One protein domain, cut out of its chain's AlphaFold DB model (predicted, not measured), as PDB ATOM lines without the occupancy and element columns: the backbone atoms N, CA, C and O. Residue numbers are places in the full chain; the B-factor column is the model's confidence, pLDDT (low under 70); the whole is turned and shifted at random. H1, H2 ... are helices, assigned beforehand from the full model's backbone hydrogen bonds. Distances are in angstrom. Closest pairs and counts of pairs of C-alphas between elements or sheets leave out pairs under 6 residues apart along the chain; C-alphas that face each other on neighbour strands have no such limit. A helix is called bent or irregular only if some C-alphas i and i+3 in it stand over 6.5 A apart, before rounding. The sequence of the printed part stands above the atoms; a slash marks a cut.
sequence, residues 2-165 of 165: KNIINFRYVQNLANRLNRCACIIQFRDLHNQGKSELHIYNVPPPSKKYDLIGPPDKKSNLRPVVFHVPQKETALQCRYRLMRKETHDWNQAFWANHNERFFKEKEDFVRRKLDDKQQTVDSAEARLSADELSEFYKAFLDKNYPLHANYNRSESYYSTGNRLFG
ATOM      1  N   LYS A   2      78.086 119.791 142.690       28.77
ATOM      2  CA  LYS A   2      78.600 118.481 142.273       28.77
ATOM      3  C   LYS A   2      77.638 117.859 141.253       28.77
ATOM      4  O   LYS A   2      76.507 117.544 141.603       28.77
ATOM      5  N   ASN A   3      78.096 117.697 140.011       31.62
ATOM      6  CA  ASN A   3      77.409 116.941 138.963       31.62
ATOM      7  C   ASN A   3      77.417 115.453 139.330       31.62
ATOM      8  O   ASN A   3      78.348 114.721 139.000       31.62
ATOM      9  N   ILE A   4      76.385 115.012 140.042       34.00
ATOM     10  CA  ILE A   4      76.127 113.595 140.296       34.00
ATOM     11  C   ILE A   4      75.429 113.048 139.046       34.00
ATOM     12  O   ILE A   4      74.217 112.856 139.006       34.00
ATOM     13  N   ILE A   5      76.207 112.843 137.982       41.03
ATOM     14  CA  ILE A   5      75.792 111.977 136.880       41.03
ATOM     15  C   ILE A   5      75.756 110.568 137.466       41.03
ATOM     16  O   ILE A   5      76.750 110.076 137.995       41.03
ATOM     17  N   ASN A   6      74.569 109.968 137.440       37.47
ATOM     18  CA  ASN A   6      74.233 108.668 138.007       37.47
ATOM     19  C   ASN A   6      75.245 107.578 137.594       37.47
ATOM     20  O   ASN A   6      75.082 106.886 136.593       37.47
ATOM     21  N   PHE A   7      76.262 107.359 138.431       33.50
ATOM     22  CA  PHE A   7      77.262 106.288 138.325       33.50
ATOM     23  C   PHE A   7      76.668 104.890 138.623       33.50
ATOM     24  O   PHE A   7      77.384 103.919 138.849       33.50
ATOM     25  N   ARG A   8      75.334 104.762 138.646       35.31
ATOM     26  CA  ARG A   8      74.612 103.536 139.013       35.31
ATOM     27  C   ARG A   8      74.323 102.590 137.850       35.31
ATOM     28  O   ARG A   8      73.827 101.494 138.097       35.31
ATOM     29  N   TYR A   9      74.633 102.950 136.605       38.94
ATOM     30  CA  TYR A   9      74.365 102.039 135.485       38.94
ATOM     31  C   TYR A   9      75.497 101.027 135.245       38.94
ATOM     32  O   TYR A   9      75.238  99.890 134.870       38.94
ATOM     33  N   VAL A  10      76.746 101.382 135.569       38.50
ATOM     34  CA  VAL A  10      77.916 100.517 135.302       38.50
ATOM     35  C   VAL A  10      78.171  99.494 136.425       38.50
ATOM     36  O   VAL A  10      78.828  98.484 136.207       38.50
ATOM     37  N   GLN A  11      77.584  99.674 137.614       29.17
ATOM     38  CA  GLN A  11      77.715  98.718 138.730       29.17
ATOM     39  C   GLN A  11      76.712  97.549 138.699       29.17
ATOM     40  O   GLN A  11      76.781  96.664 139.548       29.17
ATOM     41  N   ASN A  12      75.788  97.496 137.736       36.16
ATOM     42  CA  ASN A  12      74.711  96.494 137.732       36.16
ATOM     43  C   ASN A  12      74.955  95.261 136.840       36.16
ATOM     44  O   ASN A  12      74.081  94.397 136.759       36.16
ATOM     45  N   LEU A  13      76.135  95.130 136.222       44.34
ATOM     46  CA  LEU A  13      76.485  93.972 135.383       44.34
ATOM     47  C   LEU A  13      76.981  92.754 136.185       44.34
ATOM     48  O   LEU A  13      76.752  91.624 135.768       44.34
ATOM     49  N   ALA A  14      77.581  92.950 137.365       37.22
ATOM     50  CA  ALA A  14      78.149  91.844 138.148       37.22
ATOM     51  C   ALA A  14      77.130  91.077 139.022       37.22
ATOM     52  O   ALA A  14      77.420  89.970 139.458       37.22
ATOM     53  N   ASN A  15      75.921  91.613 139.251       39.03
ATOM     54  CA  ASN A  15      74.950  91.048 140.209       39.03
ATOM     55  C   ASN A  15      73.630  90.547 139.588       39.03
ATOM     56  O   ASN A  15      72.642  90.359 140.298       39.03
ATOM     57  N   ARG A  16      73.559  90.316 138.270       45.50
ATOM     58  CA  ARG A  16      72.319  89.861 137.600       45.50
ATOM     59  C   ARG A  16      72.425  88.509 136.893       45.50
ATOM     60  O   ARG A  16      71.625  88.213 136.014       45.50
ATOM     61  N   LEU A  17      73.341  87.647 137.332       43.66
ATOM     62  CA  LEU A  17      73.415  86.258 136.860       43.66
ATOM     63  C   LEU A  17      72.337  85.323 137.449       43.66
ATOM     64  O   LEU A  17      72.288  84.167 137.056       43.66
ATOM     65  N   ASN A  18      71.432  85.790 138.319       42.88
ATOM     66  CA  ASN A  18      70.415  84.930 138.943       42.88
ATOM     67  C   ASN A  18      69.021  85.568 139.007       42.88
ATOM     68  O   ASN A  18      68.506  85.870 140.079       42.88
ATOM     69  N   ARG A  19      68.371  85.741 137.855       43.12
ATOM     70  CA  ARG A  19      66.898  85.804 137.787       43.12
ATOM     71  C   ARG A  19      66.383  84.999 136.591       43.12
ATOM     72  O   ARG A  19      65.683  85.498 135.720       43.12
ATOM     73  N   CYS A  20      66.744  83.718 136.576       42.75
ATOM     74  CA  CYS A  20      65.970  82.694 135.887       42.75
ATOM     75  C   CYS A  20      64.709  82.418 136.713       42.75
ATOM     76  O   CYS A  20      64.706  81.561 137.587       42.75
ATOM     77  N   ALA A  21      63.648  83.176 136.458       38.22
ATOM     78  CA  ALA A  21      62.292  82.777 136.806       38.22
ATOM     79  C   ALA A  21      61.365  83.333 135.728       38.22
ATOM     80  O   ALA A  21      61.034  84.516 135.706       38.22
ATOM     81  N   CYS A  22      61.001  82.458 134.796       41.62
ATOM     82  CA  CYS A  22      59.885  82.668 133.892       41.62
ATOM     83  C   CYS A  22      58.606  82.668 134.738       41.62
ATOM     84  O   CYS A  22      58.032  81.619 135.004       41.62
ATOM     85  N   ILE A  23      58.209  83.843 135.222       38.19
ATOM     86  CA  ILE A  23      56.859  84.110 135.708       38.19
ATOM     87  C   ILE A  23      56.476  85.462 135.124       38.19
ATOM     88  O   ILE A  23      57.099  86.483 135.411       38.19
ATOM     89  N   ILE A  24      55.458  85.450 134.269       46.12
ATOM     90  CA  ILE A  24      54.776  86.658 133.821       46.12
ATOM     91  C   ILE A  24      54.247  87.365 135.071       46.12
ATOM     92  O   ILE A  24      53.267  86.933 135.668       46.12
ATOM     93  N   GLN A  25      54.894  88.456 135.468       30.67
ATOM     94  CA  GLN A  25      54.267  89.510 136.253       30.67
ATOM     95  C   GLN A  25      54.615  90.837 135.594       30.67
ATOM     96  O   GLN A  25      55.693  91.398 135.788       30.67
ATOM     97  N   PHE A  26      53.678  91.313 134.777       39.59
ATOM     98  CA  PHE A  26      53.573  92.716 134.418       39.59
ATOM     99  C   PHE A  26      53.581  93.541 135.710       39.59
ATOM    100  O   PHE A  26      52.639  93.496 136.500       39.59
ATOM    101  N   ARG A  27      54.659  94.289 135.938       30.22
ATOM    102  CA  ARG A  27      54.625  95.488 136.774       30.22
ATOM    103  C   ARG A  27      54.966  96.656 135.872       30.22
ATOM    104  O   ARG A  27      56.121  97.058 135.756       30.22
ATOM    105  N   ASP A  28      53.921  97.166 135.237       38.25
ATOM    106  CA  ASP A  28      53.886  98.508 134.679       38.25
ATOM    107  C   ASP A  28      54.007  99.498 135.842       38.25
ATOM    108  O   ASP A  28      53.026  99.940 136.438       38.25
ATOM    109  N   LEU A  29      55.241  99.819 136.218       33.00
ATOM    110  CA  LEU A  29      55.531 100.979 137.045       33.00
ATOM    111  C   LEU A  29      55.891 102.119 136.103       33.00
ATOM    112  O   LEU A  29      57.042 102.257 135.709       33.00
ATOM    113  N   HIS A  30      54.855 102.854 135.695       32.34
ATOM    114  CA  HIS A  30      54.781 104.319 135.618       32.34
ATOM    115  C   HIS A  30      53.713 104.739 134.599       32.34
ATOM    116  O   HIS A  30      54.004 105.149 133.482       32.34
ATOM    117  N   ASN A  31      52.453 104.687 135.037       38.06
ATOM    118  CA  ASN A  31      51.396 105.530 134.499       38.06
ATOM    119  C   ASN A  31      50.964 106.516 135.588       38.06
ATOM    120  O   ASN A  31      50.102 106.202 136.403       38.06
ATOM    121  N   GLN A  32      51.592 107.690 135.610       35.66
ATOM    122  CA  GLN A  32      51.001 108.904 136.172       35.66
ATOM    123  C   GLN A  32      51.449 110.085 135.312       35.66
ATOM    124  O   GLN A  32      52.536 110.625 135.485       35.66
ATOM    125  N   GLY A  33      50.606 110.432 134.341       28.03
ATOM    126  CA  GLY A  33      50.794 111.594 133.480       28.03
ATOM    127  C   GLY A  33      50.135 111.390 132.126       28.03
ATOM    128  O   GLY A  33      50.802 111.051 131.155       28.03
ATOM    129  N   LYS A  34      48.814 111.583 132.060       42.84
ATOM    130  CA  LYS A  34      48.091 111.713 130.793       42.84
ATOM    131  C   LYS A  34      48.673 112.900 130.013       42.84
ATOM    132  O   LYS A  34      48.351 114.044 130.305       42.84
ATOM    133  N   SER A  35      49.484 112.613 129.005       33.28
ATOM    134  CA  SER A  35      49.598 113.437 127.806       33.28
ATOM    135  C   SER A  35      49.391 112.500 126.631       33.28
ATOM    136  O   SER A  35      50.129 111.522 126.501       33.28
ATOM    137  N   GLU A  36      48.359 112.753 125.832       34.44
ATOM    138  CA  GLU A  36      48.042 112.013 124.614       34.44
ATOM    139  C   GLU A  36      49.247 112.007 123.665       34.44
ATOM    140  O   GLU A  36      49.426 112.882 122.825       34.44
ATOM    141  N   LEU A  37      50.093 110.989 123.780       38.00
ATOM    142  CA  LEU A  37      50.879 110.530 122.654       38.00
ATOM    143  C   LEU A  37      50.053 109.419 122.039       38.00
ATOM    144  O   LEU A  37      49.958 108.321 122.578       38.00
ATOM    145  N   HIS A  38      49.385 109.769 120.947       35.94
ATOM    146  CA  HIS A  38      48.688 108.854 120.062       35.94
ATOM    147  C   HIS A  38      49.709 107.807 119.583       35.94
ATOM    148  O   HIS A  38      50.471 108.032 118.641       35.94
ATOM    149  N   ILE A  39      49.806 106.701 120.324       38.62
ATOM    150  CA  ILE A  39      50.612 105.534 119.977       38.62
ATOM    151  C   ILE A  39      49.915 104.929 118.764       38.62
ATOM    152  O   ILE A  39      48.924 104.215 118.897       38.62
ATOM    153  N   TYR A  40      50.391 105.267 117.570       41.50
ATOM    154  CA  TYR A  40      49.960 104.605 116.350       41.50
ATOM    155  C   TYR A  40      50.196 103.100 116.511       41.50
ATOM    156  O   TYR A  40      51.342 102.666 116.602       41.50
ATOM    157  N   ASN A  41      49.098 102.343 116.586       47.16
ATOM    158  CA  ASN A  41      48.960 100.926 116.258       47.16
ATOM    159  C   ASN A  41      50.256 100.114 116.373       47.16
ATOM    160  O   ASN A  41      50.895  99.825 115.362       47.16
ATOM    161  N   VAL A  42      50.622  99.704 117.590       50.44
ATOM    162  CA  VAL A  42      51.548  98.580 117.760       50.44
ATOM    163  C   VAL A  42      50.849  97.367 117.141       50.44
ATOM    164  O   VAL A  42      49.829  96.935 117.686       50.44
ATOM    165  N   PRO A  43      51.309  96.831 115.995       50.66
ATOM    166  CA  PRO A  43      50.686  95.643 115.448       50.66
ATOM    167  C   PRO A  43      50.891  94.521 116.472       50.66
ATOM    168  O   PRO A  43      51.946  94.482 117.119       50.66
ATOM    169  N   PRO A  44      49.908  93.624 116.658       57.00
ATOM    170  CA  PRO A  44      50.074  92.502 117.568       57.00
ATOM    171  C   PRO A  44      51.378  91.771 117.219       57.00
ATOM    172  O   PRO A  44      51.700  91.674 116.028       57.00
ATOM    173  N   PRO A  45      52.140  91.287 118.221       57.47
ATOM    174  CA  PRO A  45      53.413  90.620 117.989       57.47
ATOM    175  C   PRO A  45      53.261  89.620 116.848       57.47
ATOM    176  O   PRO A  45      52.397  88.738 116.900       57.47
ATOM    177  N   SER A  46      54.039  89.800 115.777       62.44
ATOM    178  CA  SER A  46      53.921  88.907 114.628       62.44
ATOM    179  C   SER A  46      54.220  87.482 115.091       62.44
ATOM    180  O   SER A  46      55.001  87.281 116.019       62.44
ATOM    181  N   LYS A  47      53.625  86.470 114.455       66.12
ATOM    182  CA  LYS A  47      53.857  85.069 114.841       66.12
ATOM    183  C   LYS A  47      55.253  84.553 114.470       66.12
ATOM    184  O   LYS A  47      55.554  83.419 114.827       66.12
ATOM    185  N   LYS A  48      56.067  85.316 113.726       78.50
ATOM    186  CA  LYS A  48      57.295  84.777 113.114       78.50
ATOM    187  C   LYS A  48      58.493  85.733 113.036       78.50
ATOM    188  O   LYS A  48      59.623  85.266 113.046       78.50
ATOM    189  N   TYR A  49      58.269  87.041 112.953       84.50
ATOM    190  CA  TYR A  49      59.306  88.052 112.709       84.50
ATOM    191  C   TYR A  49      59.176  89.268 113.633       84.50
ATOM    192  O   TYR A  49      58.070  89.617 114.056       84.50
ATOM    193  N   ASP A  50      60.295  89.935 113.910       90.06
ATOM    194  CA  ASP A  50      60.298  91.240 114.578       90.06
ATOM    195  C   ASP A  50      59.607  92.288 113.690       90.06
ATOM    196  O   ASP A  50      59.720  92.249 112.463       90.06
ATOM    197  N   LEU A  51      58.900  93.238 114.304       88.56
ATOM    198  CA  LEU A  51      58.258  94.342 113.589       88.56
ATOM    199  C   LEU A  51      59.050  95.629 113.803       88.56
ATOM    200  O   LEU A  51      59.400  95.962 114.934       88.56
ATOM    201  N   ILE A  52      59.298  96.364 112.721       89.19
ATOM    202  CA  ILE A  52      60.036  97.629 112.742       89.19
ATOM    203  C   ILE A  52      59.065  98.763 112.418       89.19
ATOM    204  O   ILE A  52      58.436  98.765 111.361       89.19
ATOM    205  N   GLY A  53      58.950  99.725 113.331       87.25
ATOM    206  CA  GLY A  53      58.046 100.862 113.195       87.25
ATOM    207  C   GLY A  53      58.594 102.025 112.352       87.25
ATOM    208  O   GLY A  53      59.737 101.996 111.864       87.25
ATOM    209  N   PRO A  54      57.778 103.081 112.176       92.75
ATOM    210  CA  PRO A  54      58.252 104.365 111.663       92.75
ATOM    211  C   PRO A  54      59.287 104.987 112.621       92.75
ATOM    212  O   PRO A  54      59.308 104.622 113.794       92.75
ATOM    213  N   PRO A  55      60.147 105.911 112.157       93.50
ATOM    214  CA  PRO A  55      61.129 106.578 113.015       93.50
ATOM    215  C   PRO A  55      60.493 107.217 114.259       93.50
ATOM    216  O   PRO A  55      59.456 107.875 114.159       93.50
ATOM    217  N   ASP A  56      61.116 107.031 115.423       92.06
ATOM    218  CA  ASP A  56      60.697 107.688 116.660       92.06
ATOM    219  C   ASP A  56      60.963 109.198 116.604       92.06
ATOM    220  O   ASP A  56      62.002 109.640 116.117       92.06
ATOM    221  N   LYS A  57      60.040 110.002 117.141       93.50
ATOM    222  CA  LYS A  57      60.115 111.470 117.062       93.50
ATOM    223  C   LYS A  57      61.246 112.078 117.896       93.50
ATOM    224  O   LYS A  57      61.638 113.207 117.626       93.50
ATOM    225  N   LYS A  58      61.713 111.393 118.943       93.44
ATOM    226  CA  LYS A  58      62.738 111.912 119.857       93.44
ATOM    227  C   LYS A  58      64.112 111.381 119.484       93.44
ATOM    228  O   LYS A  58      65.051 112.155 119.336       93.44
ATOM    229  N   SER A  59      64.245 110.068 119.330       92.38
ATOM    230  CA  SER A  59      65.533 109.426 119.057       92.38
ATOM    231  C   SER A  59      65.884 109.363 117.568       92.38
ATOM    232  O   SER A  59      67.051 109.174 117.238       92.38
ATOM    233  N   ASN A  60      64.902 109.506 116.669       94.56
ATOM    234  CA  ASN A  60      64.999 109.207 115.232       94.56
ATOM    235  C   ASN A  60      65.298 107.732 114.897       94.56
ATOM    236  O   ASN A  60      65.382 107.368 113.723       94.56
ATOM    237  N   LEU A  61      65.413 106.854 115.898       93.50
ATOM    238  CA  LEU A  61      65.595 105.422 115.694       93.50
ATOM    239  C   LEU A  61      64.252 104.734 115.465       93.50
ATOM    240  O   LEU A  61      63.226 105.108 116.032       93.50
ATOM    241  N   ARG A  62      64.247 103.669 114.659       93.38
ATOM    242  CA  ARG A  62      63.033 102.879 114.437       93.38
ATOM    243  C   ARG A  62      62.749 101.997 115.657       93.38
ATOM    244  O   ARG A  62      63.619 101.199 116.008       93.38
ATOM    245  N   PRO A  63      61.570 102.095 116.292       91.75
ATOM    246  CA  PRO A  63      61.188 101.209 117.379       91.75
ATOM    247  C   PRO A  63      61.010  99.783 116.851       91.75
ATOM    248  O   PRO A  63      60.553  99.577 115.723       91.75
ATOM    249  N   VAL A  64      61.365  98.799 117.679       88.94
ATOM    250  CA  VAL A  64      61.260  97.375 117.340       88.94
ATOM    251  C   VAL A  64      60.331  96.666 118.318       88.94
ATOM    252  O   VAL A  64      60.534  96.706 119.530       88.94
ATOM    253  N   VAL A  65      59.332  95.963 117.787       88.25
ATOM    254  CA  VAL A  65      58.505  95.022 118.548       88.25
ATOM    255  C   VAL A  65      59.066  93.627 118.303       88.25
ATOM    256  O   VAL A  65      58.904  93.061 117.220       88.25
ATOM    257  N   PHE A  66      59.761  93.087 119.304       88.25
ATOM    258  CA  PHE A  66      60.380  91.768 119.204       88.25
ATOM    259  C   PHE A  66      59.331  90.655 119.202       88.25
ATOM    260  O   PHE A  66      58.422  90.640 120.036       88.25
ATOM    261  N   HIS A  67      59.488  89.699 118.291       87.62
ATOM    262  CA  HIS A  67      58.661  88.501 118.243       87.62
ATOM    263  C   HIS A  67      58.859  87.648 119.502       87.62
ATOM    264  O   HIS A  67      59.986  87.431 119.945       87.62
ATOM    265  N   VAL A  68      57.759  87.125 120.047       87.12
ATOM    266  CA  VAL A  68      57.771  86.141 121.136       87.12
ATOM    267  C   VAL A  68      57.224  84.811 120.603       87.12
ATOM    268  O   VAL A  68      56.032  84.735 120.285       87.12
ATOM    269  N   PRO A  69      58.058  83.762 120.480       83.69
ATOM    270  CA  PRO A  69      57.606  82.438 120.061       83.69
ATOM    271  C   PRO A  69      56.653  81.804 121.081       83.69
ATOM    272  O   PRO A  69      56.821  81.962 122.287       83.69
ATOM    273  N   GLN A  70      55.695  80.997 120.615       83.12
ATOM    274  CA  GLN A  70      54.734  80.317 121.499       83.12
ATOM    275  C   GLN A  70      55.396  79.306 122.458       83.12
ATOM    276  O   GLN A  70      54.900  79.081 123.557       83.12
ATOM    277  N   LYS A  71      56.511  78.690 122.044       86.56
ATOM    278  CA  LYS A  71      57.318  77.749 122.843       86.56
ATOM    279  C   LYS A  71      58.751  78.266 122.982       86.56
ATOM    280  O   LYS A  71      59.696  77.624 122.535       86.56
ATOM    281  N   GLU A  72      58.892  79.471 123.522       87.31
ATOM    282  CA  GLU A  72      60.194  80.110 123.713       87.31
ATOM    283  C   GLU A  72      61.052  79.334 124.730       87.31
ATOM    284  O   GLU A  72      60.623  79.065 125.853       87.31
ATOM    285  N   THR A  73      62.279  78.972 124.346       91.00
ATOM    286  CA  THR A  73      63.246  78.376 125.279       91.00
ATOM    287  C   THR A  73      63.828  79.444 126.208       91.00
ATOM    288  O   THR A  73      63.854  80.633 125.883       91.00
ATOM    289  N   ALA A  74      64.370  79.043 127.361       89.62
ATOM    290  CA  ALA A  74      65.005  79.987 128.289       89.62
ATOM    291  C   ALA A  74      66.133  80.806 127.629       89.62
ATOM    292  O   ALA A  74      66.280  81.999 127.902       89.62
ATOM    293  N   LEU A  75      66.896  80.185 126.723       89.12
ATOM    294  CA  LEU A  75      67.957  80.853 125.968       89.12
ATOM    295  C   LEU A  75      67.392  81.881 124.979       89.12
ATOM    296  O   LEU A  75      67.881  83.007 124.936       89.12
ATOM    297  N   GLN A  76      66.336  81.527 124.236       85.81
ATOM    298  CA  GLN A  76      65.662  82.448 123.313       85.81
ATOM    299  C   GLN A  76      65.086  83.661 124.052       85.81
ATOM    300  O   GLN A  76      65.304  84.793 123.628       85.81
ATOM    301  N   CYS A  77      64.447  83.435 125.202       87.00
ATOM    302  CA  CYS A  77      63.929  84.506 126.049       87.00
ATOM    303  C   CYS A  77      65.049  85.438 126.524       87.00
ATOM    304  O   CYS A  77      64.956  86.656 126.367       87.00
ATOM    305  N   ARG A  78      66.154  84.878 127.038       88.56
ATOM    306  CA  ARG A  78      67.318  85.665 127.470       88.56
ATOM    307  C   ARG A  78      67.897  86.492 126.322       88.56
ATOM    308  O   ARG A  78      68.184  87.671 126.512       88.56
ATOM    309  N   TYR A  79      68.033  85.895 125.141       87.12
ATOM    310  CA  TYR A  79      68.519  86.580 123.947       87.12
ATOM    311  C   TYR A  79      67.590  87.727 123.529       87.12
ATOM    312  O   TYR A  79      68.045  88.852 123.321       87.12
ATOM    313  N   ARG A  80      66.276  87.485 123.481       90.00
ATOM    314  CA  ARG A  80      65.272  88.509 123.161       90.00
ATOM    315  C   ARG A  80      65.291  89.663 124.161       90.00
ATOM    316  O   ARG A  80      65.257  90.819 123.747       90.00
ATOM    317  N   LEU A  81      65.364  89.370 125.458       87.00
ATOM    318  CA  LEU A  81      65.440  90.395 126.503       87.00
ATOM    319  C   LEU A  81      66.722  91.223 126.392       87.00
ATOM    320  O   LEU A  81      66.654  92.443 126.494       87.00
ATOM    321  N   MET A  82      67.861  90.591 126.101       88.06
ATOM    322  CA  MET A  82      69.135  91.283 125.887       88.06
ATOM    323  C   MET A  82      69.094  92.197 124.651       88.06
ATOM    324  O   MET A  82      69.561  93.338 124.701       88.06
ATOM    325  N   ARG A  83      68.471  91.743 123.553       91.25
ATOM    326  CA  ARG A  83      68.219  92.586 122.372       91.25
ATOM    327  C   ARG A  83      67.313  93.767 122.704       91.25
ATOM    328  O   ARG A  83      67.612  94.883 122.289       91.25
ATOM    329  N   LYS A  84      66.240  93.533 123.467       88.31
ATOM    330  CA  LYS A  84      65.324  94.591 123.907       88.31
ATOM    331  C   LYS A  84      66.030  95.622 124.780       88.31
ATOM    332  O   LYS A  84      65.910  96.806 124.510       88.31
ATOM    333  N   GLU A  85      66.802  95.184 125.769       87.94
ATOM    334  CA  GLU A  85      67.563  96.073 126.652       87.94
ATOM    335  C   GLU A  85      68.568  96.924 125.867       87.94
ATOM    336  O   GLU A  85      68.638  98.134 126.066       87.94
ATOM    337  N   THR A  86      69.285  96.314 124.916       90.31
ATOM    338  CA  THR A  86      70.201  97.043 124.022       90.31
ATOM    339  C   THR A  86      69.447  98.088 123.195       90.31
ATOM    340  O   THR A  86      69.894  99.226 123.061       90.31
ATOM    341  N   HIS A  87      68.281  97.719 122.655       90.69
ATOM    342  CA  HIS A  87      67.451  98.625 121.867       90.69
ATOM    343  C   HIS A  87      66.926  99.801 122.698       90.69
ATOM    344  O   HIS A  87      67.050 100.946 122.273       90.69
ATOM    345  N   ASP A  88      66.388  99.533 123.887       89.31
ATOM    346  CA  ASP A  88      65.876 100.557 124.801       89.31
ATOM    347  C   ASP A  88      66.995 101.520 125.235       89.31
ATOM    348  O   ASP A  88      66.785 102.732 125.307       89.31
ATOM    349  N   TRP A  89      68.205 101.000 125.471       93.69
ATOM    350  CA  TRP A  89      69.379 101.817 125.771       93.69
ATOM    351  C   TRP A  89      69.750 102.743 124.602       93.69
ATOM    352  O   TRP A  89      69.927 103.944 124.819       93.69
ATOM    353  N   ASN A  90      69.790 102.225 123.369       93.44
ATOM    354  CA  ASN A  90      70.031 103.030 122.166       93.44
ATOM    355  C   ASN A  90      68.967 104.127 122.001       93.44
ATOM    356  O   ASN A  90      69.303 105.289 121.777       93.44
ATOM    357  N   GLN A  91      67.689 103.773 122.157       93.12
ATOM    358  CA  GLN A  91      66.570 104.717 122.098       93.12
ATOM    359  C   GLN A  91      66.738 105.856 123.112       93.12
ATOM    360  O   GLN A  91      66.651 107.029 122.751       93.12
ATOM    361  N   ALA A  92      67.030 105.520 124.371       93.38
ATOM    362  CA  ALA A  92      67.209 106.500 125.437       93.38
ATOM    363  C   ALA A  92      68.427 107.408 125.206       93.38
ATOM    364  O   ALA A  92      68.334 108.623 125.408       93.38
ATOM    365  N   PHE A  93      69.554 106.839 124.764       95.44
ATOM    366  CA  PHE A  93      70.759 107.605 124.451       95.44
ATOM    367  C   PHE A  93      70.478 108.654 123.371       95.44
ATOM    368  O   PHE A  93      70.731 109.841 123.590       95.44
ATOM    369  N   TRP A  94      69.906 108.233 122.239       96.00
ATOM    370  CA  TRP A  94      69.646 109.127 121.112       96.00
ATOM    371  C   TRP A  94      68.535 110.132 121.395       96.00
ATOM    372  O   TRP A  94      68.665 111.283 120.999       96.00
ATOM    373  N   ALA A  95      67.495 109.765 122.148       95.31
ATOM    374  CA  ALA A  95      66.477 110.726 122.569       95.31
ATOM    375  C   ALA A  95      67.083 111.873 123.400       95.31
ATOM    376  O   ALA A  95      66.825 113.043 123.121       95.31
ATOM    377  N   ASN A  96      67.934 111.555 124.383       94.75
ATOM    378  CA  ASN A  96      68.591 112.569 125.212       94.75
ATOM    379  C   ASN A  96      69.665 113.362 124.447       94.75
ATOM    380  O   ASN A  96      69.880 114.549 124.705       94.75
ATOM    381  N   HIS A  97      70.385 112.708 123.536       96.19
ATOM    382  CA  HIS A  97      71.347 113.378 122.670       96.19
ATOM    383  C   HIS A  97      70.650 114.398 121.761       96.19
ATOM    384  O   HIS A  97      71.045 115.563 121.742       96.19
ATOM    385  N   ASN A  98      69.584 113.982 121.076       96.12
ATOM    386  CA  ASN A  98      68.841 114.821 120.141       96.12
ATOM    387  C   ASN A  98      68.176 116.006 120.846       96.12
ATOM    388  O   ASN A  98      68.234 117.119 120.339       96.12
ATOM    389  N   GLU A  99      67.609 115.802 122.038       96.38
ATOM    390  CA  GLU A  99      67.056 116.895 122.850       96.38
ATOM    391  C   GLU A  99      68.100 117.994 123.113       96.38
ATOM    392  O   GLU A  99      67.832 119.180 122.908       96.38
ATOM    393  N   ARG A 100      69.320 117.609 123.509       95.81
ATOM    394  CA  ARG A 100      70.422 118.561 123.715       95.81
ATOM    395  C   ARG A 100      70.872 119.208 122.413       95.81
ATOM    396  O   ARG A 100      71.122 120.408 122.399       95.81
ATOM    397  N   PHE A 101      70.963 118.429 121.339       96.31
ATOM    398  CA  PHE A 101      71.327 118.926 120.018       96.31
ATOM    399  C   PHE A 101      70.363 120.023 119.545       96.31
ATOM    400  O   PHE A 101      70.816 121.111 119.199       96.31
ATOM    401  N   PHE A 102      69.049 119.772 119.580       94.31
ATOM    402  CA  PHE A 102      68.050 120.746 119.134       94.31
ATOM    403  C   PHE A 102      68.076 122.008 119.989       94.31
ATOM    404  O   PHE A 102      68.096 123.105 119.439       94.31
ATOM    405  N   LYS A 103      68.199 121.867 121.313       95.31
ATOM    406  CA  LYS A 103      68.323 123.017 122.211       95.31
ATOM    407  C   LYS A 103      69.564 123.866 121.912       95.31
ATOM    408  O   LYS A 103      69.461 125.080 121.768       95.31
ATOM    409  N   GLU A 104      70.740 123.243 121.801       95.81
ATOM    410  CA  GLU A 104      71.982 123.973 121.501       95.81
ATOM    411  C   GLU A 104      71.941 124.619 120.108       95.81
ATOM    412  O   GLU A 104      72.462 125.723 119.928       95.81
ATOM    413  N   LYS A 105      71.291 123.963 119.139       94.31
ATOM    414  CA  LYS A 105      71.074 124.506 117.797       94.31
ATOM    415  C   LYS A 105      70.162 125.730 117.842       94.31
ATOM    416  O   LYS A 105      70.527 126.762 117.291       94.31
ATOM    417  N   GLU A 106      69.013 125.647 118.509       93.06
ATOM    418  CA  GLU A 106      68.087 126.774 118.673       93.06
ATOM    419  C   GLU A 106      68.774 127.982 119.325       93.06
ATOM    420  O   GLU A 106      68.638 129.109 118.848       93.06
ATOM    421  N   ASP A 107      69.578 127.750 120.366       93.62
ATOM    422  CA  ASP A 107      70.347 128.802 121.037       93.62
ATOM    423  C   ASP A 107      71.451 129.395 120.141       93.62
ATOM    424  O   ASP A 107      71.786 130.576 120.257       93.62
ATOM    425  N   PHE A 108      72.054 128.602 119.253       93.94
ATOM    426  CA  PHE A 108      73.000 129.106 118.255       93.94
ATOM    427  C   PHE A 108      72.300 129.964 117.200       93.94
ATOM    428  O   PHE A 108      72.758 131.070 116.911       93.94
ATOM    429  N   VAL A 109      71.175 129.478 116.670       91.44
ATOM    430  CA  VAL A 109      70.388 130.189 115.661       91.44
ATOM    431  C   VAL A 109      69.903 131.529 116.210       91.44
ATOM    432  O   VAL A 109      70.085 132.548 115.552       91.44
ATOM    433  N   ARG A 110      69.366 131.548 117.437       89.88
ATOM    434  CA  ARG A 110      68.905 132.779 118.096       89.88
ATOM    435  C   ARG A 110      70.021 133.823 118.183       89.88
ATOM    436  O   ARG A 110      69.841 134.932 117.703       89.88
ATOM    437  N   ARG A 111      71.202 133.435 118.682       90.88
ATOM    438  CA  ARG A 111      72.361 134.340 118.792       90.88
ATOM    439  C   ARG A 111      72.798 134.907 117.441       90.88
ATOM    440  O   ARG A 111      72.990 136.109 117.322       90.88
ATOM    441  N   LYS A 112      72.912 134.062 116.411       90.25
ATOM    442  CA  LYS A 112      73.298 134.516 115.064       90.25
ATOM    443  C   LYS A 112      72.263 135.460 114.441       90.25
ATOM    444  O   LYS A 112      72.639 136.316 113.648       90.25
ATOM    445  N   LEU A 113      70.976 135.305 114.757       88.00
ATOM    446  CA  LEU A 113      69.929 136.220 114.290       88.00
ATOM    447  C   LEU A 113      69.927 137.547 115.051       88.00
ATOM    448  O   LEU A 113      69.755 138.586 114.411       88.00
ATOM    449  N   ASP A 114      70.174 137.518 116.363       87.00
ATOM    450  CA  ASP A 114      70.322 138.719 117.191       87.00
ATOM    451  C   ASP A 114      71.497 139.577 116.688       87.00
ATOM    452  O   ASP A 114      71.330 140.775 116.452       87.00
ATOM    453  N   ASP A 115      72.645 138.950 116.399       86.62
ATOM    454  CA  ASP A 115      73.818 139.613 115.807       86.62
ATOM    455  C   ASP A 115      73.500 140.256 114.440       86.62
ATOM    456  O   ASP A 115      74.088 141.271 114.064       86.62
ATOM    457  N   LYS A 116      72.549 139.679 113.691       82.94
ATOM    458  CA  LYS A 116      72.095 140.163 112.377       82.94
ATOM    459  C   LYS A 116      70.903 141.127 112.440       82.94
ATOM    460  O   LYS A 116      70.494 141.611 111.385       82.94
ATOM    461  N   GLN A 117      70.334 141.390 113.620       78.88
ATOM    462  CA  GLN A 117      69.112 142.189 113.815       78.88
ATOM    463  C   GLN A 117      67.905 141.702 112.975       78.88
ATOM    464  O   GLN A 117      67.132 142.510 112.459       78.88
ATOM    465  N   GLN A 118      67.732 140.385 112.801       74.31
ATOM    466  CA  GLN A 118      66.631 139.799 112.011       74.31
ATOM    467  C   GLN A 118      65.605 139.062 112.886       74.31
ATOM    468  O   GLN A 118      65.968 138.397 113.852       74.31
ATOM    469  N   THR A 119      64.316 139.133 112.526       64.94
ATOM    470  CA  THR A 119      63.212 138.465 113.247       64.94
ATOM    471  C   THR A 119      62.906 137.043 112.729       64.94
ATOM    472  O   THR A 119      63.333 136.634 111.645       64.94
ATOM    473  N   VAL A 120      62.181 136.267 113.549       62.66
ATOM    474  CA  VAL A 120      62.301 134.799 113.725       62.66
ATOM    475  C   VAL A 120      61.436 133.938 112.783       62.66
ATOM    476  O   VAL A 120      61.475 132.716 112.870       62.66
ATOM    477  N   ASP A 121      60.692 134.517 111.841       59.94
ATOM    478  CA  ASP A 121      59.584 133.800 111.172       59.94
ATOM    479  C   ASP A 121      60.008 132.568 110.320       59.94
ATOM    480  O   ASP A 121      59.176 131.725 109.995       59.94
ATOM    481  N   SER A 122      61.309 132.408 110.021       64.81
ATOM    482  CA  SER A 122      61.954 131.126 109.660       64.81
ATOM    483  C   SER A 122      63.465 131.212 109.908       64.81
ATOM    484  O   SER A 122      64.246 131.653 109.063       64.81
ATOM    485  N   ALA A 123      63.866 130.867 111.128       62.66
ATOM    486  CA  ALA A 123      65.186 131.167 111.670       62.66
ATOM    487  C   ALA A 123      66.341 130.414 110.973       62.66
ATOM    488  O   ALA A 123      67.419 130.964 110.758       62.66
ATOM    489  N   GLU A 124      66.109 129.161 110.578       62.03
ATOM    490  CA  GLU A 124      67.148 128.277 110.031       62.03
ATOM    491  C   GLU A 124      67.359 128.470 108.529       62.03
ATOM    492  O   GLU A 124      68.472 128.299 108.047       62.03
ATOM    493  N   ALA A 125      66.320 128.888 107.801       66.38
ATOM    494  CA  ALA A 125      66.416 129.220 106.379       66.38
ATOM    495  C   ALA A 125      67.194 130.526 106.121       66.38
ATOM    496  O   ALA A 125      67.595 130.791 104.989       66.38
ATOM    497  N   ARG A 126      67.394 131.349 107.162       70.69
ATOM    498  CA  ARG A 126      68.140 132.618 107.107       70.69
ATOM    499  C   ARG A 126      69.634 132.474 107.394       70.69
ATOM    500  O   ARG A 126      70.388 133.409 107.118       70.69
ATOM    501  N   LEU A 127      70.065 131.348 107.963       82.81
ATOM    502  CA  LEU A 127      71.486 131.051 108.133       82.81
ATOM    503  C   LEU A 127      72.016 130.349 106.889       82.81
ATOM    504  O   LEU A 127      71.360 129.467 106.336       82.81
ATOM    505  N   SER A 128      73.218 130.727 106.459       86.94
ATOM    506  CA  SER A 128      73.882 129.989 105.391       86.94
ATOM    507  C   SER A 128      74.317 128.606 105.888       86.94
ATOM    508  O   SER A 128      74.492 128.368 107.088       86.94
ATOM    509  N   ALA A 129      74.526 127.681 104.948       87.94
ATOM    510  CA  ALA A 129      75.083 126.370 105.266       87.94
ATOM    511  C   ALA A 129      76.441 126.486 105.981       87.94
ATOM    512  O   ALA A 129      76.702 125.722 106.910       87.94
ATOM    513  N   ASP A 130      77.257 127.474 105.606       89.94
ATOM    514  CA  ASP A 130      78.559 127.737 106.223       89.94
ATOM    515  C   ASP A 130      78.408 128.162 107.688       89.94
ATOM    516  O   ASP A 130      79.083 127.619 108.560       89.94
ATOM    517  N   GLU A 131      77.462 129.051 107.996       89.69
ATOM    518  CA  GLU A 131      77.211 129.488 109.376       89.69
ATOM    519  C   GLU A 131      76.720 128.341 110.256       89.69
ATOM    520  O   GLU A 131      77.135 128.206 111.406       89.69
ATOM    521  N   LEU A 132      75.854 127.481 109.720       91.56
ATOM    522  CA  LEU A 132      75.392 126.310 110.453       91.56
ATOM    523  C   LEU A 132      76.492 125.238 110.572       91.56
ATOM    524  O   LEU A 132      76.522 124.495 111.555       91.56
ATOM    525  N   SER A 133      77.428 125.177 109.621       94.25
ATOM    526  CA  SER A 133      78.588 124.281 109.682       94.25
ATOM    527  C   SER A 133      79.495 124.580 110.880       94.25
ATOM    528  O   SER A 133      79.988 123.642 111.511       94.25
ATOM    529  N   GLU A 134      79.636 125.857 111.264       94.75
ATOM    530  CA  GLU A 134      80.379 126.264 112.467       94.75
ATOM    531  C   GLU A 134      79.783 125.612 113.719       94.75
ATOM    532  O   GLU A 134      80.511 125.046 114.542       94.75
ATOM    533  N   PHE A 135      78.451 125.640 113.835       95.75
ATOM    534  CA  PHE A 135      77.733 124.986 114.923       95.75
ATOM    535  C   PHE A 135      77.947 123.475 114.908       95.75
ATOM    536  O   PHE A 135      78.311 122.906 115.938       95.75
ATOM    537  N   TYR A 136      77.758 122.824 113.756       95.75
ATOM    538  CA  TYR A 136      77.916 121.374 113.652       95.75
ATOM    539  C   TYR A 136      79.311 120.925 114.067       95.75
ATOM    540  O   TYR A 136      79.442 120.000 114.867       95.75
ATOM    541  N   LYS A 137      80.348 121.607 113.577       96.75
ATOM    542  CA  LYS A 137      81.729 121.310 113.947       96.75
ATOM    543  C   LYS A 137      81.933 121.456 115.457       96.75
ATOM    544  O   LYS A 137      82.371 120.510 116.105       96.75
ATOM    545  N   ALA A 138      81.558 122.600 116.030       96.62
ATOM    546  CA  ALA A 138      81.738 122.861 117.456       96.62
ATOM    547  C   ALA A 138      80.972 121.860 118.340       96.62
ATOM    548  O   ALA A 138      81.491 121.400 119.361       96.62
ATOM    549  N   PHE A 139      79.751 121.491 117.945       96.81
ATOM    550  CA  PHE A 139      78.951 120.496 118.648       96.81
ATOM    551  C   PHE A 139      79.591 119.104 118.583       96.81
ATOM    552  O   PHE A 139      79.659 118.420 119.607       96.81
ATOM    553  N   LEU A 140      80.080 118.685 117.411       95.56
ATOM    554  CA  LEU A 140      80.745 117.393 117.233       95.56
ATOM    555  C   LEU A 140      82.051 117.314 118.023       95.56
ATOM    556  O   LEU A 140      82.251 116.333 118.736       95.56
ATOM    557  N   ASP A 141      82.885 118.352 117.973       97.25
ATOM    558  CA  ASP A 141      84.144 118.418 118.724       97.25
ATOM    559  C   ASP A 141      83.881 118.319 120.237       97.25
ATOM    560  O   ASP A 141      84.489 117.513 120.945       97.25
ATOM    561  N   LYS A 142      82.892 119.074 120.734       96.81
ATOM    562  CA  LYS A 142      82.472 119.059 122.144       96.81
ATOM    563  C   LYS A 142      81.943 117.693 122.592       96.81
ATOM    564  O   LYS A 142      82.201 117.274 123.720       96.81
ATOM    565  N   ASN A 143      81.187 117.002 121.737       95.69
ATOM    566  CA  ASN A 143      80.547 115.723 122.064       95.69
ATOM    567  C   ASN A 143      81.365 114.497 121.626       95.69
ATOM    568  O   ASN A 143      80.944 113.365 121.874       95.69
ATOM    569  N   TYR A 144      82.548 114.688 121.042       95.19
ATOM    570  CA  TYR A 144      83.381 113.598 120.541       95.19
ATOM    571  C   TYR A 144      83.644 112.490 121.581       95.19
ATOM    572  O   TYR A 144      83.402 111.321 121.264       95.19
ATOM    573  N   PRO A 145      84.034 112.786 122.843       95.38
ATOM    574  CA  PRO A 145      84.266 111.736 123.837       95.38
ATOM    575  C   PRO A 145      83.001 110.931 124.157       95.38
ATOM    576  O   PRO A 145      83.063 109.722 124.379       95.38
ATOM    577  N   LEU A 146      81.837 111.592 124.158       93.69
ATOM    578  CA  LEU A 146      80.548 110.944 124.378       93.69
ATOM    579  C   LEU A 146      80.234 109.964 123.239       93.69
ATOM    580  O   LEU A 146      79.873 108.820 123.510       93.69
ATOM    581  N   HIS A 147      80.419 110.385 121.985       92.56
ATOM    582  CA  HIS A 147      80.177 109.539 120.811       92.56
ATOM    583  C   HIS A 147      81.160 108.367 120.738       92.56
ATOM    584  O   HIS A 147      80.754 107.237 120.478       92.56
ATOM    585  N   ALA A 148      82.439 108.601 121.041       93.31
ATOM    586  CA  ALA A 148      83.443 107.544 121.097       93.31
ATOM    587  C   ALA A 148      83.086 106.474 122.145       93.31
ATOM    588  O   ALA A 148      83.199 105.274 121.881       93.31
ATOM    589  N   ASN A 149      82.605 106.894 123.320       92.19
ATOM    590  CA  ASN A 149      82.159 105.983 124.373       92.19
ATOM    591  C   ASN A 149      80.878 105.226 124.002       92.19
ATOM    592  O   ASN A 149      80.775 104.032 124.295       92.19
ATOM    593  N   TYR A 150      79.925 105.893 123.345       92.75
ATOM    594  CA  TYR A 150      78.724 105.249 122.815       92.75
ATOM    595  C   TYR A 150      79.091 104.159 121.801       92.75
ATOM    596  O   TYR A 150      78.759 102.999 122.028       92.75
ATOM    597  N   ASN A 151      79.879 104.492 120.772       91.88
ATOM    598  CA  ASN A 151      80.292 103.548 119.727       91.88
ATOM    599  C   ASN A 151      81.055 102.351 120.308       91.88
ATOM    600  O   ASN A 151      80.853 101.206 119.904       91.88
ATOM    601  N   ARG A 152      81.921 102.600 121.298       89.88
ATOM    602  CA  ARG A 152      82.617 101.535 122.025       89.88
ATOM    603  C   ARG A 152      81.624 100.615 122.739       89.88
ATOM    604  O   ARG A 152      81.732  99.398 122.616       89.88
ATOM    605  N   SER A 153      80.670 101.181 123.476       87.88
ATOM    606  CA  SER A 153      79.667 100.415 124.227       87.88
ATOM    607  C   SER A 153      78.769  99.602 123.292       87.88
ATOM    608  O   SER A 153      78.578  98.409 123.507       87.88
ATOM    609  N   GLU A 154      78.295 100.209 122.206       85.38
ATOM    610  CA  GLU A 154      77.501  99.544 121.171       85.38
ATOM    611  C   GLU A 154      78.266  98.385 120.505       85.38
ATOM    612  O   GLU A 154      77.712  97.304 120.289       85.38
ATOM    613  N   SER A 155      79.570  98.553 120.255       78.50
ATOM    614  CA  SER A 155      80.436  97.476 119.752       78.50
ATOM    615  C   SER A 155      80.499  96.280 120.714       78.50
ATOM    616  O   SER A 155      80.372  95.126 120.290       78.50
ATOM    617  N   TYR A 156      80.602  96.525 122.024       74.88
ATOM    618  CA  TYR A 156      80.571  95.454 123.023       74.88
ATOM    619  C   TYR A 156      79.231  94.708 123.037       74.88
ATOM    620  O   TYR A 156      79.223  93.476 122.989       74.88
ATOM    621  N   TYR A 157      78.102  95.424 123.036       74.56
ATOM    622  CA  TYR A 157      76.775  94.797 123.021       74.56
ATOM    623  C   TYR A 157      76.505  94.024 121.718       74.56
ATOM    624  O   TYR A 157      75.953  92.922 121.748       74.56
ATOM    625  N   SER A 158      76.939  94.543 120.568       70.44
ATOM    626  CA  SER A 158      76.752  93.878 119.270       70.44
ATOM    627  C   SER A 158      77.634  92.636 119.089       70.44
ATOM    628  O   SER A 158      77.211  91.666 118.458       70.44
ATOM    629  N   THR A 159      78.843  92.624 119.656       65.38
ATOM    630  CA  THR A 159      79.756  91.471 119.587       65.38
ATOM    631  C   THR A 159      79.368  90.387 120.592       65.38
ATOM    632  O   THR A 159      79.341  89.211 120.236       65.38
ATOM    633  N   GLY A 160      78.962  90.763 121.810       60.12
ATOM    634  CA  GLY A 160      78.445  89.821 122.810       60.12
ATOM    635  C   GLY A 160      77.190  89.076 122.340       60.12
ATOM    636  O   GLY A 160      77.054  87.882 122.593       60.12
ATOM    637  N   ASN A 161      76.326  89.736 121.560       56.28
ATOM    638  CA  ASN A 161      75.143  89.118 120.952       56.28
ATOM    639  C   ASN A 161      75.464  88.105 119.837       56.28
ATOM    640  O   ASN A 161      74.597  87.301 119.501       56.28
ATOM    641  N   ARG A 162      76.674  88.134 119.257       52.09
ATOM    642  CA  ARG A 162      77.105  87.219 118.184       52.09
ATOM    643  C   ARG A 162      77.694  85.905 118.690       52.09
ATOM    644  O   ARG A 162      77.692  84.935 117.949       52.09
ATOM    645  N   LEU A 163      78.173  85.857 119.932       46.25
ATOM    646  CA  LEU A 163      78.793  84.656 120.512       46.25
ATOM    647  C   LEU A 163      77.773  83.606 120.994       46.25
ATOM    648  O   LEU A 163      78.168  82.528 121.427       46.25
ATOM    649  N   PHE A 164      76.476  83.912 120.919       44.38
ATOM    650  CA  PHE A 164      75.376  83.021 121.311       44.38
ATOM    651  C   PHE A 164      74.412  82.697 120.152       44.38
ATOM    652  O   PHE A 164      73.297  82.241 120.411       44.38
ATOM    653  N   GLY A 165      74.808  82.993 118.907       37.44
ATOM    654  CA  GLY A 165      74.039  82.726 117.685       37.44
ATOM    655  C   GLY A 165      74.521  81.492 116.944       37.44
ATOM    656  O   GLY A 165      75.748  81.253 116.964       37.44
TER     657      GLY A 165
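What this domain is: This is residues 2 to 165 of the 165 residues of an uncharacterized protein of Crassostrea gigas (UniProt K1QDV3). One long straight helix, H1, makes the long axis, and a bent helix, H2, folds back beside it, its second arm H2b running nearly side by side with H1 the opposite way. A long winding stretch with no named element, residues 2 to 73, comes before H1; its residues 58 to 61 pack on H1, while residues 2 to 19 and 23 to 39 stand free. The printed part has 164 residues with two named helices, H1 then H2, and no named strand; the class is all helix, though the helices hold 74 residues, under half. It is loose, with a radius of gyration of the C-alphas of 21.0 A, and elongated, spanning 66 by 36 by 32 A.

Where its parts are: The printed part begins at C-alpha 2, at (78.600, 118.481, 142.273). Within the first stretch, residues 51 to 52 pair antiparallel with residues 64 to 65. H1, residues 74 to 115, is 61.6 A long, from C-alpha 74 at (65.005, 79.987, 128.289). H2, residues 129 to 160, was assigned as one helix by its hydrogen bonds but is bent: C-alphas 142 and 145 are 7.7 A apart. Its arms are H2a, residues 129 to 142, 19.8 A, and H2b, residues 145 to 160, 22.7 A, ending at C-alpha 160 at (78.445, 89.821, 122.810).

How they stand to each other: H1 and H2a only just touch, with 3 pairs of C-alphas within 8 A, the closest being those of Phe 108 and Phe 135, 7.1 A apart. They run opposite ways at a steep tilt of 51 degrees. H2a and H2b stand at a steep tilt of 67 degrees, only just short of about perpendicular. H1 and H2b are close but not clearly touching; their closest C-alphas, of Thr 86 and Tyr 157, are 7.0 A apart. They run opposite ways at a shallow tilt of 16 degrees. Every O i to N i+4 pair is within hydrogen-bond range in H1 and H2b, and 9 of 10 in H2a.

The domain as a whole: The C-alphas of Lys 71 and Gln 117, the two farthest apart, are 66.1 A apart. The printed part has no cut, and the 13-residue link from H1 to H2 is long. The mean pLDDT of the printed part is 73.3; residues 2 to 47, 119 to 125 and 159 to 165 are under 70.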